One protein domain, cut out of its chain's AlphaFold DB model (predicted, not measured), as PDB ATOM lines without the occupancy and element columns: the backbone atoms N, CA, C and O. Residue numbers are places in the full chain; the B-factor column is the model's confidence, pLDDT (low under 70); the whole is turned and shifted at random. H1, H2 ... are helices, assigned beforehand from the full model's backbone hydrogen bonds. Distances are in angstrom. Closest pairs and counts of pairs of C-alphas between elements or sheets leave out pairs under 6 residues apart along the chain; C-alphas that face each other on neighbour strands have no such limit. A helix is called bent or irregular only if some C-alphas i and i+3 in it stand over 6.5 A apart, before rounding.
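This is residues 14 to 92 of the 95 residues of an uncharacterized protein of Bosea sp. TND4EK4 (UniProt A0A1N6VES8). A small body of three short helices, H1, H2 and H3, with the loop of residues 38 to 51, has an arm that sticks out, residues 74 to 92, ending in helix H4. The 79 printed residues hold four named helices, H1 to H4 in order, and no named strand: all helix. The whole is extended, with a radius of gyration of the C-alphas of 19.1 A, and spans 54 by 28 by 22 A.

H1, residues 14 to 19, touches H2, residues 25 to 37, through 25 to 28 alone, about perpendicular at 84 degrees; their closest C-alphas, of Ser 14 and Glu 25, are 4.6 A apart. H3, residues 52 to 61, is close to H1 but not clearly touching; their closest C-alphas, of Val 16 and Pro 52, are 6.9 A apart. H4, residues 79 to 91, is apart from H1, H2 and H3. In H1, H3 and H4 every O i to N i+4 pair is within hydrogen-bond range; in H2, 7 of 9.

H1, 8.7 A long, begins at C-alpha 14 (-50.733, -21.611, 14.349). H2, 18.9 A, is irregular: C-alphas 30 and 33 are 7.2 A apart. H3 measures 14.3 A. H4, 18.4 A, ends at C-alpha 91 (-35.262, -18.530, -39.139).

The printed part has no cut. The links H2 to H3 and H3 to H4 are long. Residues 72 to 77 and 92 are under pLDDT 70.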
ATOM      1  N   SER A  14     -49.507 -21.072  13.724       89.81
ATOM      2  CA  SER A  14     -50.733 -21.611  14.349       89.81
ATOM      3  C   SER A  14     -51.963 -20.738  14.137       89.81
ATOM      4  O   SER A  14     -53.046 -21.241  13.833       89.81
ATOM      5  N   THR A  15     -51.821 -19.422  14.302       91.38
ATOM      6  CA  THR A  15     -52.933 -18.490  14.093       91.38
ATOM      7  C   THR A  15     -53.354 -18.485  12.629       91.38
ATOM      8  O   THR A  15     -54.549 -18.541  12.346       91.38
ATOM      9  N   VAL A  16     -52.384 -18.468  11.711       88.12
ATOM     10  CA  VAL A  16     -52.632 -18.518  10.264       88.12
ATOM     11  C   VAL A  16     -53.294 -19.838   9.865       88.12
ATOM     12  O   VAL A  16     -54.305 -19.815   9.171       88.12
ATOM     13  N   ALA A  17     -52.809 -20.972  10.375       89.50
ATOM     14  CA  ALA A  17     -53.392 -22.291  10.139       89.50
ATOM     15  C   ALA A  17     -54.883 -22.319  10.498       89.50
ATOM     16  O   ALA A  17     -55.713 -22.696   9.672       89.50
ATOM     17  N   ARG A  18     -55.235 -21.813  11.687       89.62
ATOM     18  CA  ARG A  18     -56.629 -21.729  12.135       89.62
ATOM     19  C   ARG A  18     -57.480 -20.816  11.251       89.62
ATOM     20  O   ARG A  18     -58.606 -21.174  10.929       89.62
ATOM     21  N   LEU A  19     -56.965 -19.646  10.867       86.31
ATOM     22  CA  LEU A  19     -57.699 -18.698  10.016       86.31
ATOM     23  C   LEU A  19     -57.967 -19.254   8.614       86.31
ATOM     24  O   LEU A  19     -58.990 -18.942   8.013       86.31
ATOM     25  N   LEU A  20     -57.060 -20.085   8.106       81.94
ATOM     26  CA  LEU A  20     -57.165 -20.705   6.789       81.94
ATOM     27  C   LEU A  20     -57.913 -22.046   6.803       81.94
ATOM     28  O   LEU A  20     -58.102 -22.635   5.740       81.94
ATOM     29  N   GLY A  21     -58.345 -22.517   7.976       87.94
ATOM     30  CA  GLY A  21     -59.111 -23.754   8.122       87.94
ATOM     31  C   GLY A  21     -58.278 -25.039   8.120       87.94
ATOM     32  O   GLY A  21     -58.847 -26.110   7.933       87.94
ATOM     33  N   PHE A  22     -56.963 -24.961   8.338       88.88
ATOM     34  CA  PHE A  22     -56.150 -26.154   8.592       88.88
ATOM     35  C   PHE A  22     -56.473 -26.733   9.972       88.88
ATOM     36  O   PHE A  22     -56.729 -25.997  10.930       88.88
ATOM     37  N   ALA A  23     -56.407 -28.057  10.093       89.75
ATOM     38  CA  ALA A  23     -56.666 -28.766  11.341       89.75
ATOM     39  C   ALA A  23     -55.566 -28.520  12.386       89.75
ATOM     40  O   ALA A  23     -55.819 -28.600  13.589       89.75
ATOM     41  N   SER A  24     -54.335 -28.222  11.952       92.62
ATOM     42  CA  SER A  24     -53.220 -27.930  12.859       92.62
ATOM     43  C   SER A  24     -52.125 -27.070  12.225       92.62
ATOM     44  O   SER A  24     -51.986 -27.001  11.006       92.62
ATOM     45  N   GLU A  25     -51.275 -26.471  13.069       91.62
ATOM     46  CA  GLU A  25     -50.037 -25.810  12.624       91.62
ATOM     47  C   GLU A  25     -49.127 -26.770  11.844       91.62
ATOM     48  O   GLU A  25     -48.514 -26.372  10.860       91.62
ATOM     49  N   ARG A  26     -49.074 -28.049  12.246       91.94
ATOM     50  CA  ARG A  26     -48.231 -29.071  11.612       91.94
ATOM     51  C   ARG A  26     -48.654 -29.367  10.176       91.94
ATOM     52  O   ARG A  26     -47.796 -29.604   9.334       91.94
ATOM     53  N   GLU A  27     -49.955 -29.353   9.907       91.94
ATOM     54  CA  GLU A  27     -50.492 -29.538   8.559       91.94
ATOM     55  C   GLU A  27     -50.054 -28.395   7.637       91.94
ATOM     56  O   GLU A  27     -49.504 -28.646   6.568       91.94
ATOM     57  N   LEU A  28     -50.199 -27.143   8.088       89.94
ATOM     58  CA  LEU A  28     -49.718 -25.984   7.336       89.94
ATOM     59  C   LEU A  28     -48.189 -26.007   7.171       89.94
ATOM     60  O   LEU A  28     -47.688 -25.749   6.080       89.94
ATOM     61  N   ALA A  29     -47.445 -26.346   8.227       90.12
ATOM     62  CA  ALA A  29     -45.988 -26.448   8.181       90.12
ATOM     63  C   ALA A  29     -45.514 -27.505   7.170       90.12
ATOM     64  O   ALA A  29     -44.549 -27.265   6.453       90.12
ATOM     65  N   GLY A  30     -46.213 -28.641   7.070       92.44
ATOM     66  CA  GLY A  30     -45.896 -29.704   6.112       92.44
ATOM     67  C   GLY A  30     -46.094 -29.313   4.644       92.44
ATOM     68  O   GLY A  30     -45.506 -29.940   3.771       92.44
ATOM     69  N   LEU A  31     -46.887 -28.271   4.372       91.31
ATOM     70  CA  LEU A  31     -47.127 -27.735   3.027       91.31
ATOM     71  C   LEU A  31     -46.309 -26.470   2.734       91.31
ATOM     72  O   LEU A  31     -46.316 -25.978   1.605       91.31
ATOM     73  N   LEU A  32     -45.622 -25.921   3.740       88.88
ATOM     74  CA  LEU A  32     -44.983 -24.614   3.641       88.88
ATOM     75  C   LEU A  32     -43.893 -24.602   2.566       88.88
ATOM     76  O   LEU A  32     -43.861 -23.676   1.765       88.88
ATOM     77  N   ASP A  33     -43.068 -25.645   2.488       89.88
ATOM     78  CA  ASP A  33     -42.008 -25.738   1.478       89.88
ATOM     79  C   ASP A  33     -42.574 -25.748   0.049       89.88
ATOM     80  O   ASP A  33     -42.041 -25.079  -0.838       89.88
ATOM     81  N   GLU A  34     -43.702 -26.432  -0.178       91.31
ATOM     82  CA  GLU A  34     -44.376 -26.422  -1.480       91.31
ATOM     83  C   GLU A  34     -44.937 -25.029  -1.800       91.31
ATOM     84  O   GLU A  34     -44.822 -24.544  -2.926       91.31
ATOM     85  N   TYR A  35     -45.527 -24.351  -0.815       90.62
ATOM     86  CA  TYR A  35     -46.043 -22.997  -1.005       90.62
ATOM     87  C   TYR A  35     -44.927 -21.993  -1.295       90.62
ATOM     88  O   TYR A  35     -45.075 -21.184  -2.215       90.62
ATOM     89  N   LEU A  36     -43.796 -22.082  -0.593       90.75
ATOM     90  CA  LEU A  36     -42.616 -21.256  -0.850       90.75
ATOM     91  C   LEU A  36     -42.060 -21.503  -2.257       90.75
ATOM     92  O   LEU A  36     -41.814 -20.547  -2.991       90.75
ATOM     93  N   ALA A  37     -41.962 -22.766  -2.689       91.31
ATOM     94  CA  ALA A  37     -41.545 -23.111  -4.051       91.31
ATOM     95  C   ALA A  37     -42.491 -22.548  -5.130       91.31
ATOM     96  O   ALA A  37     -42.075 -22.280  -6.257       91.31
ATOM     97  N   ARG A  38     -43.765 -22.326  -4.786       88.50
ATOM     98  CA  ARG A  38     -44.795 -21.729  -5.655       88.50
ATOM     99  C   ARG A  38     -44.892 -20.203  -5.519       88.50
ATOM    100  O   ARG A  38     -45.856 -19.609  -6.007       88.50
ATOM    101  N   GLY A  39     -43.922 -19.569  -4.860       88.94
ATOM    102  CA  GLY A  39     -43.818 -18.115  -4.743       88.94
ATOM    103  C   GLY A  39     -44.662 -17.496  -3.629       88.94
ATOM    104  O   GLY A  39     -44.952 -16.302  -3.691       88.94
ATOM    105  N   MET A  40     -45.087 -18.276  -2.627       90.50
ATOM    106  CA  MET A  40     -45.660 -17.701  -1.407       90.50
ATOM    107  C   MET A  40     -44.618 -16.785  -0.733       90.50
ATOM    108  O   MET A  40     -43.455 -17.182  -0.623       90.50
ATOM    109  N   PRO A  41     -45.010 -15.596  -0.238       89.00
ATOM    110  CA  PRO A  41     -44.144 -14.753   0.582       89.00
ATOM    111  C   PRO A  41     -43.564 -15.520   1.774       89.00
ATOM    112  O   PRO A  41     -44.305 -16.153   2.527       89.00
ATOM    113  N   ALA A  42     -42.245 -15.464   1.947       88.50
ATOM    114  CA  ALA A  42     -41.576 -16.170   3.030       88.50
ATOM    115  C   ALA A  42     -41.962 -15.595   4.408       88.50
ATOM    116  O   ALA A  42     -42.131 -14.381   4.531       88.50
ATOM    117  N   PRO A  43     -42.069 -16.436   5.455       89.19
ATOM    118  CA  PRO A  43     -42.184 -15.954   6.826       89.19
ATOM    119  C   PRO A  43     -40.964 -15.118   7.225       89.19
ATOM    120  O   PRO A  43     -39.854 -15.363   6.746       89.19
ATOM    121  N   ASP A  44     -41.150 -14.210   8.180       87.56
ATOM    122  CA  ASP A  44     -40.053 -13.455   8.774       87.56
ATOM    123  C   ASP A  44     -38.989 -14.418   9.353       87.56
ATOM    124  O   ASP A  44     -39.324 -15.335  10.115       87.56
ATOM    125  N   PRO A  45     -37.702 -14.255   9.003       83.06
ATOM    126  CA  PRO A  45     -36.667 -15.230   9.340       83.06
ATOM    127  C   PRO A  45     -36.349 -15.290  10.841       83.06
ATOM    128  O   PRO A  45     -35.855 -16.317  11.311       83.06
ATOM    129  N   ILE A  46     -36.640 -14.223  11.596       86.12
ATOM    130  CA  ILE A  46     -36.323 -14.104  13.026       86.12
ATOM    131  C   ILE A  46     -37.499 -14.599  13.869       86.12
ATOM    132  O   ILE A  46     -37.351 -15.437  14.756       86.12
ATOM    133  N   THR A  47     -38.688 -14.081  13.591       84.62
ATOM    134  CA  THR A  47     -39.909 -14.293  14.369       84.62
ATOM    135  C   THR A  47     -40.750 -15.456  13.854       84.62
ATOM    136  O   THR A  47     -41.658 -15.898  14.563       84.62
ATOM    137  N   ARG A  48     -40.463 -15.956  12.641       83.50
ATOM    138  CA  ARG A  48     -41.217 -17.012  11.942       83.50
ATOM    139  C   ARG A  48     -42.702 -16.684  11.790       83.50
ATOM    140  O   ARG A  48     -43.550 -17.576  11.777       83.50
ATOM    141  N   ARG A  49     -43.022 -15.394  11.708       90.75
ATOM    142  CA  ARG A  49     -44.385 -14.905  11.515       90.75
ATOM    143  C   ARG A  49     -44.675 -14.707  10.034       90.75
ATOM    144  O   ARG A  49     -43.767 -14.482   9.242       90.75
ATOM    145  N   ILE A  50     -45.943 -14.821   9.677       89.25
ATOM    146  CA  ILE A  50     -46.434 -14.661   8.312       89.25
ATOM    147  C   ILE A  50     -47.348 -13.449   8.281       89.25
ATOM    148  O   ILE A  50     -48.241 -13.331   9.124       89.25
ATOM    149  N   ASP A  51     -47.162 -12.604   7.274       88.38
ATOM    150  CA  ASP A  51     -48.127 -11.570   6.925       88.38
ATOM    151  C   ASP A  51     -49.378 -12.235   6.302       88.38
ATOM    152  O   ASP A  51     -49.316 -12.786   5.192       88.38
ATOM    153  N   PRO A  52     -50.532 -12.218   6.996       83.75
ATOM    154  CA  PRO A  52     -51.757 -12.830   6.489       83.75
ATOM    155  C   PRO A  52     -52.303 -12.119   5.242       83.75
ATOM    156  O   PRO A  52     -52.951 -12.763   4.416       83.75
ATOM    157  N   VAL A  53     -52.041 -10.818   5.077       85.25
ATOM    158  CA  VAL A  53     -52.471 -10.043   3.905       85.25
ATOM    159  C   VAL A  53     -51.664 -10.466   2.685       85.25
ATOM    160  O   VAL A  53     -52.244 -10.713   1.625       85.25
ATOM    161  N   ALA A  54     -50.345 -10.609   2.833       86.62
ATOM    162  CA  ALA A  54     -49.479 -11.092   1.761       86.62
ATOM    163  C   ALA A  54     -49.846 -12.527   1.341       86.62
ATOM    164  O   ALA A  54     -49.955 -12.818   0.147       86.62
ATOM    165  N   PHE A  55     -50.115 -13.403   2.314       86.25
ATOM    166  CA  PHE A  55     -50.552 -14.778   2.057       86.25
ATOM    167  C   PHE A  55     -51.881 -14.831   1.290       86.25
ATOM    168  O   PHE A  55     -52.016 -15.551   0.298       86.25
ATOM    169  N   GLU A  56     -52.868 -14.046   1.722       85.44
ATOM    170  CA  GLU A  56     -54.173 -13.971   1.070       85.44
ATOM    171  C   GLU A  56     -54.062 -13.390  -0.347       85.44
ATOM    172  O   GLU A  56     -54.623 -13.955  -1.286       85.44
ATOM    173  N   ARG A  57     -53.284 -12.317  -0.548       86.19
ATOM    174  CA  ARG A  57     -53.020 -11.769  -1.889       86.19
ATOM    175  C   ARG A  57     -52.392 -12.814  -2.812       86.19
ATOM    176  O   ARG A  57     -52.866 -12.977  -3.934       86.19
ATOM    177  N   TRP A  58     -51.396 -13.566  -2.338       89.56
ATOM    178  CA  TRP A  58     -50.791 -14.660  -3.106       89.56
ATOM    179  C   TRP A  58     -51.818 -15.729  -3.507       89.56
ATOM    180  O   TRP A  58     -51.835 -16.169  -4.658       89.56
ATOM    181  N   ARG A  59     -52.734 -16.113  -2.607       86.50
ATOM    182  CA  ARG A  59     -53.824 -17.043  -2.950       86.50
ATOM    183  C   ARG A  59     -54.742 -16.480  -4.026       86.50
ATOM    184  O   ARG A  59     -55.092 -17.203  -4.958       86.50
ATOM    185  N   ARG A  60     -55.121 -15.209  -3.910       88.25
ATOM    186  CA  ARG A  60     -56.033 -14.550  -4.851       88.25
ATOM    187  C   ARG A  60     -55.438 -14.401  -6.246       88.25
ATOM    188  O   ARG A  60     -56.138 -14.656  -7.220       88.25
ATOM    189  N   LEU A  61     -54.139 -14.115  -6.348       87.06
ATOM    190  CA  LEU A  61     -53.411 -14.065  -7.624       87.06
ATOM    191  C   LEU A  61     -53.497 -15.374  -8.426       87.06
ATOM    192  O   LEU A  61     -53.383 -15.368  -9.648       87.06
ATOM    193  N   ARG A  62     -53.731 -16.508  -7.758       84.81
ATOM    194  CA  ARG A  62     -53.900 -17.816  -8.410       84.81
ATOM    195  C   ARG A  62     -55.307 -18.044  -8.969       84.81
ATOM    196  O   ARG A  62     -55.521 -19.030  -9.671       84.81
ATOM    197  N   ALA A  63     -56.253 -17.157  -8.672       85.25
ATOM    198  CA  ALA A  63     -57.615 -17.170  -9.191       85.25
ATOM    199  C   ALA A  63     -57.917 -15.846  -9.925       85.25
ATOM    200  O   ALA A  63     -58.792 -15.092  -9.498       85.25
ATOM    201  N   PRO A  64     -57.234 -15.567 -11.054       82.00
ATOM    202  CA  PRO A  64     -57.339 -14.288 -11.766       82.00
ATOM    203  C   PRO A  64     -58.768 -13.941 -12.208       82.00
ATOM    204  O   PRO A  64     -59.118 -12.775 -12.318       82.00
ATOM    205  N   HIS A  65     -59.616 -14.948 -12.431       81.56
ATOM    206  CA  HIS A  65     -61.023 -14.764 -12.791       81.56
ATOM    207  C   HIS A  65     -61.899 -14.256 -11.632       81.56
ATOM    208  O   HIS A  65     -62.939 -13.659 -11.886       81.56
ATOM    209  N   LEU A  66     -61.504 -14.500 -10.377       80.31
ATOM    210  CA  LEU A  66     -62.213 -14.017  -9.185       80.31
ATOM    211  C   LEU A  66     -61.650 -12.691  -8.672       80.31
ATOM    212  O   LEU A  66     -62.378 -11.942  -8.030       80.31
ATOM    213  N   PHE A  67     -60.372 -12.422  -8.947       84.00
ATOM    214  CA  PHE A  67     -59.658 -11.237  -8.468       84.00
ATOM    215  C   PHE A  67     -58.911 -10.528  -9.610       84.00
ATOM    216  O   PHE A  67     -57.678 -10.419  -9.573       84.00
ATOM    217  N   PRO A  68     -59.626 -10.071 -10.653       79.75
ATOM    218  CA  PRO A  68     -59.013  -9.434 -11.815       79.75
ATOM    219  C   PRO A  68     -58.281  -8.130 -11.469       79.75
ATOM    220  O   PRO A  68     -57.384  -7.732 -12.195       79.75
ATOM    221  N   GLU A  69     -58.619  -7.475 -10.358       81.56
ATOM    222  CA  GLU A  69     -57.952  -6.265  -9.868       81.56
ATOM    223  C   GLU A  69     -56.561  -6.520  -9.272       81.56
ATOM    224  O   GLU A  69     -55.781  -5.583  -9.110       81.56
ATOM    225  N   LEU A  70     -56.255  -7.771  -8.916       79.00
ATOM    226  CA  LEU A  70     -54.952  -8.164  -8.377       79.00
ATOM    227  C   LEU A  70     -54.012  -8.681  -9.464       79.00
ATOM    228  O   LEU A  70     -52.801  -8.689  -9.268       79.00
ATOM    229  N   CYS A  71     -54.552  -9.107 -10.600       71.81
ATOM    230  CA  CYS A  71     -53.774  -9.583 -11.727       71.81
ATOM    231  C   CYS A  71     -53.664  -8.468 -12.762       71.81
ATOM    232  O   CYS A  71     -54.675  -7.929 -13.205       71.81
ATOM    233  N   GLU A  72     -52.449  -8.143 -13.207       66.25
ATOM    234  CA  GLU A  72     -52.316  -7.359 -14.432       66.25
ATOM    235  C   GLU A  72     -53.072  -8.108 -15.531       66.25
ATOM    236  O   GLU A  72     -52.769  -9.265 -15.839       66.25
ATOM    237  N   THR A  73     -54.114  -7.474 -16.075       56.34
ATOM    238  CA  THR A  73     -54.795  -7.991 -17.257       56.34
ATOM    239  C   THR A  73     -53.737  -8.016 -18.342       56.34
ATOM    240  O   THR A  73     -53.396  -6.968 -18.887       56.34
ATOM    241  N   SER A  74     -53.151  -9.192 -18.586       56.12
ATOM    242  CA  SER A  74     -52.177  -9.373 -19.651       56.12
ATOM    243  C   SER A  74     -52.839  -8.842 -20.912       56.12
ATOM    244  O   SER A  74     -53.868  -9.373 -21.342       56.12
ATOM    245  N   ALA A  75     -52.329  -7.718 -21.425       60.59
ATOM    246  CA  ALA A  75     -52.836  -7.148 -22.657       60.59
ATOM    247  C   ALA A  75     -52.814  -8.278 -23.682       60.59
ATOM    248  O   ALA A  75     -51.775  -8.919 -23.854       60.59
ATOM    249  N   ALA A  76     -53.965  -8.573 -24.289       61.47
ATOM    250  CA  ALA A  76     -54.058  -9.643 -25.266       61.47
ATOM    251  C   ALA A  76     -52.965  -9.416 -26.319       61.47
ATOM    252  O   ALA A  76     -52.993  -8.423 -27.048       61.47
ATOM    253  N   LEU A  77     -51.960 -10.294 -26.338       66.94
ATOM    254  CA  LEU A  77     -50.881 -10.228 -27.314       66.94
ATOM    255  C   LEU A  77     -51.508 -10.361 -28.700       66.94
ATOM    256  O   LEU A  77     -52.239 -11.321 -28.947       66.94
ATOM    257  N   ASP A  78     -51.225  -9.413 -29.598       79.75
ATOM    258  CA  ASP A  78     -51.660  -9.525 -30.990       79.75
ATOM    259  C   ASP A  78     -51.091 -10.835 -31.563       79.75
ATOM    260  O   ASP A  78     -49.863 -10.976 -31.680       79.75
ATOM    261  N   PRO A  79     -51.946 -11.807 -31.931       78.50
ATOM    262  CA  PRO A  79     -51.482 -13.098 -32.411       78.50
ATOM    263  C   PRO A  79     -50.599 -12.951 -33.653       78.50
ATOM    264  O   PRO A  79     -49.660 -13.726 -33.823       78.50
ATOM    265  N   ARG A  80     -50.827 -11.941 -34.505       83.12
ATOM    266  CA  ARG A  80     -50.004 -11.709 -35.704       83.12
ATOM    267  C   ARG A  80     -48.572 -11.339 -35.338       83.12
ATOM    268  O   ARG A  80     -47.641 -11.844 -35.966       83.12
ATOM    269  N   ARG A  81     -48.404 -10.507 -34.307       82.88
ATOM    270  CA  ARG A  81     -47.094 -10.108 -33.783       82.88
ATOM    271  C   ARG A  81     -46.363 -11.297 -33.162       82.88
ATOM    272  O   ARG A  81     -45.227 -11.563 -33.540       82.88
ATOM    273  N   LEU A  82     -47.046 -12.082 -32.325       83.62
ATOM    274  CA  LEU A  82     -46.475 -13.287 -31.711       83.62
ATOM    275  C   LEU A  82     -46.007 -14.309 -32.765       83.62
ATOM    276  O   LEU A  82     -44.929 -14.893 -32.653       83.62
ATOM    277  N   TRP A  83     -46.803 -14.520 -33.817       84.44
ATOM    278  CA  TRP A  83     -46.440 -15.418 -34.919       84.44
ATOM    279  C   TRP A  83     -45.319 -14.866 -35.810       84.44
ATOM    280  O   TRP A  83     -44.580 -15.651 -36.407       84.44
ATOM    281  N   ALA A  84     -45.170 -13.546 -35.937       86.44
ATOM    282  CA  ALA A  84     -44.036 -12.942 -36.633       86.44
ATOM    283  C   ALA A  84     -42.731 -13.140 -35.845       86.44
ATOM    284  O   ALA A  84     -41.765 -13.652 -36.407       86.44
ATOM    285  N   GLU A  85     -42.741 -12.848 -34.542       84.81
ATOM    286  CA  GLU A  85     -41.591 -13.014 -33.640       84.81
ATOM    287  C   GLU A  85     -41.127 -14.481 -33.580       84.81
ATOM    288  O   GLU A  85     -39.944 -14.773 -33.755       84.81
ATOM    289  N   ARG A  86     -42.061 -15.436 -33.449       85.94
ATOM    290  CA  ARG A  86     -41.733 -16.875 -33.472       85.94
ATOM    291  C   ARG A  86     -41.122 -17.329 -34.796       85.94
ATOM    292  O   ARG A  86     -40.193 -18.131 -34.794       85.94
ATOM    293  N   ARG A  87     -41.626 -16.824 -35.928       87.50
ATOM    294  CA  ARG A  87     -41.067 -17.153 -37.248       87.50
ATOM    295  C   ARG A  87     -39.666 -16.575 -37.439       87.50
ATOM    296  O   ARG A  87     -38.842 -17.270 -38.020       87.50
ATOM    297  N   ALA A  88     -39.398 -15.364 -36.952       83.25
ATOM    298  CA  ALA A  88     -38.060 -14.769 -36.985       83.25
ATOM    299  C   ALA A  88     -37.067 -15.585 -36.138       83.25
ATOM    300  O   ALA A  88     -35.987 -15.931 -36.613       83.25
ATOM    301  N   ALA A  89     -37.477 -16.006 -34.935       83.88
ATOM    302  CA  ALA A  89     -36.666 -16.863 -34.069       83.88
ATOM    303  C   ALA A  89     -36.334 -18.223 -34.718       83.88
ATOM    304  O   ALA A  89     -35.202 -18.685 -34.634       83.88
ATOM    305  N   TRP A  90     -37.290 -18.854 -35.413       82.31
ATOM    306  CA  TRP A  90     -37.051 -20.121 -36.125       82.31
ATOM    307  C   TRP A  90     -36.176 -19.989 -37.370       82.31
ATOM    308  O   TRP A  90     -35.565 -20.971 -37.785       82.31
ATOM    309  N   ARG A  91     -36.122 -18.802 -37.979       82.44
ATOM    310  CA  ARG A  91     -35.262 -18.530 -39.139       82.44
ATOM    311  C   ARG A  91     -33.833 -18.154 -38.751       82.44
ATOM    312  O   ARG A  91     -32.982 -18.112 -39.629       82.44
ATOM    313  N   GLY A  92     -33.564 -17.939 -37.461       64.12
ATOM    314  CA  GLY A  92     -32.266 -17.457 -36.990       64.12
ATOM    315  C   GLY A  92     -32.043 -15.965 -37.252       64.12
ATOM    316  O   GLY A  92     -30.919 -15.497 -37.121       64.12
TER     317      GLY A  92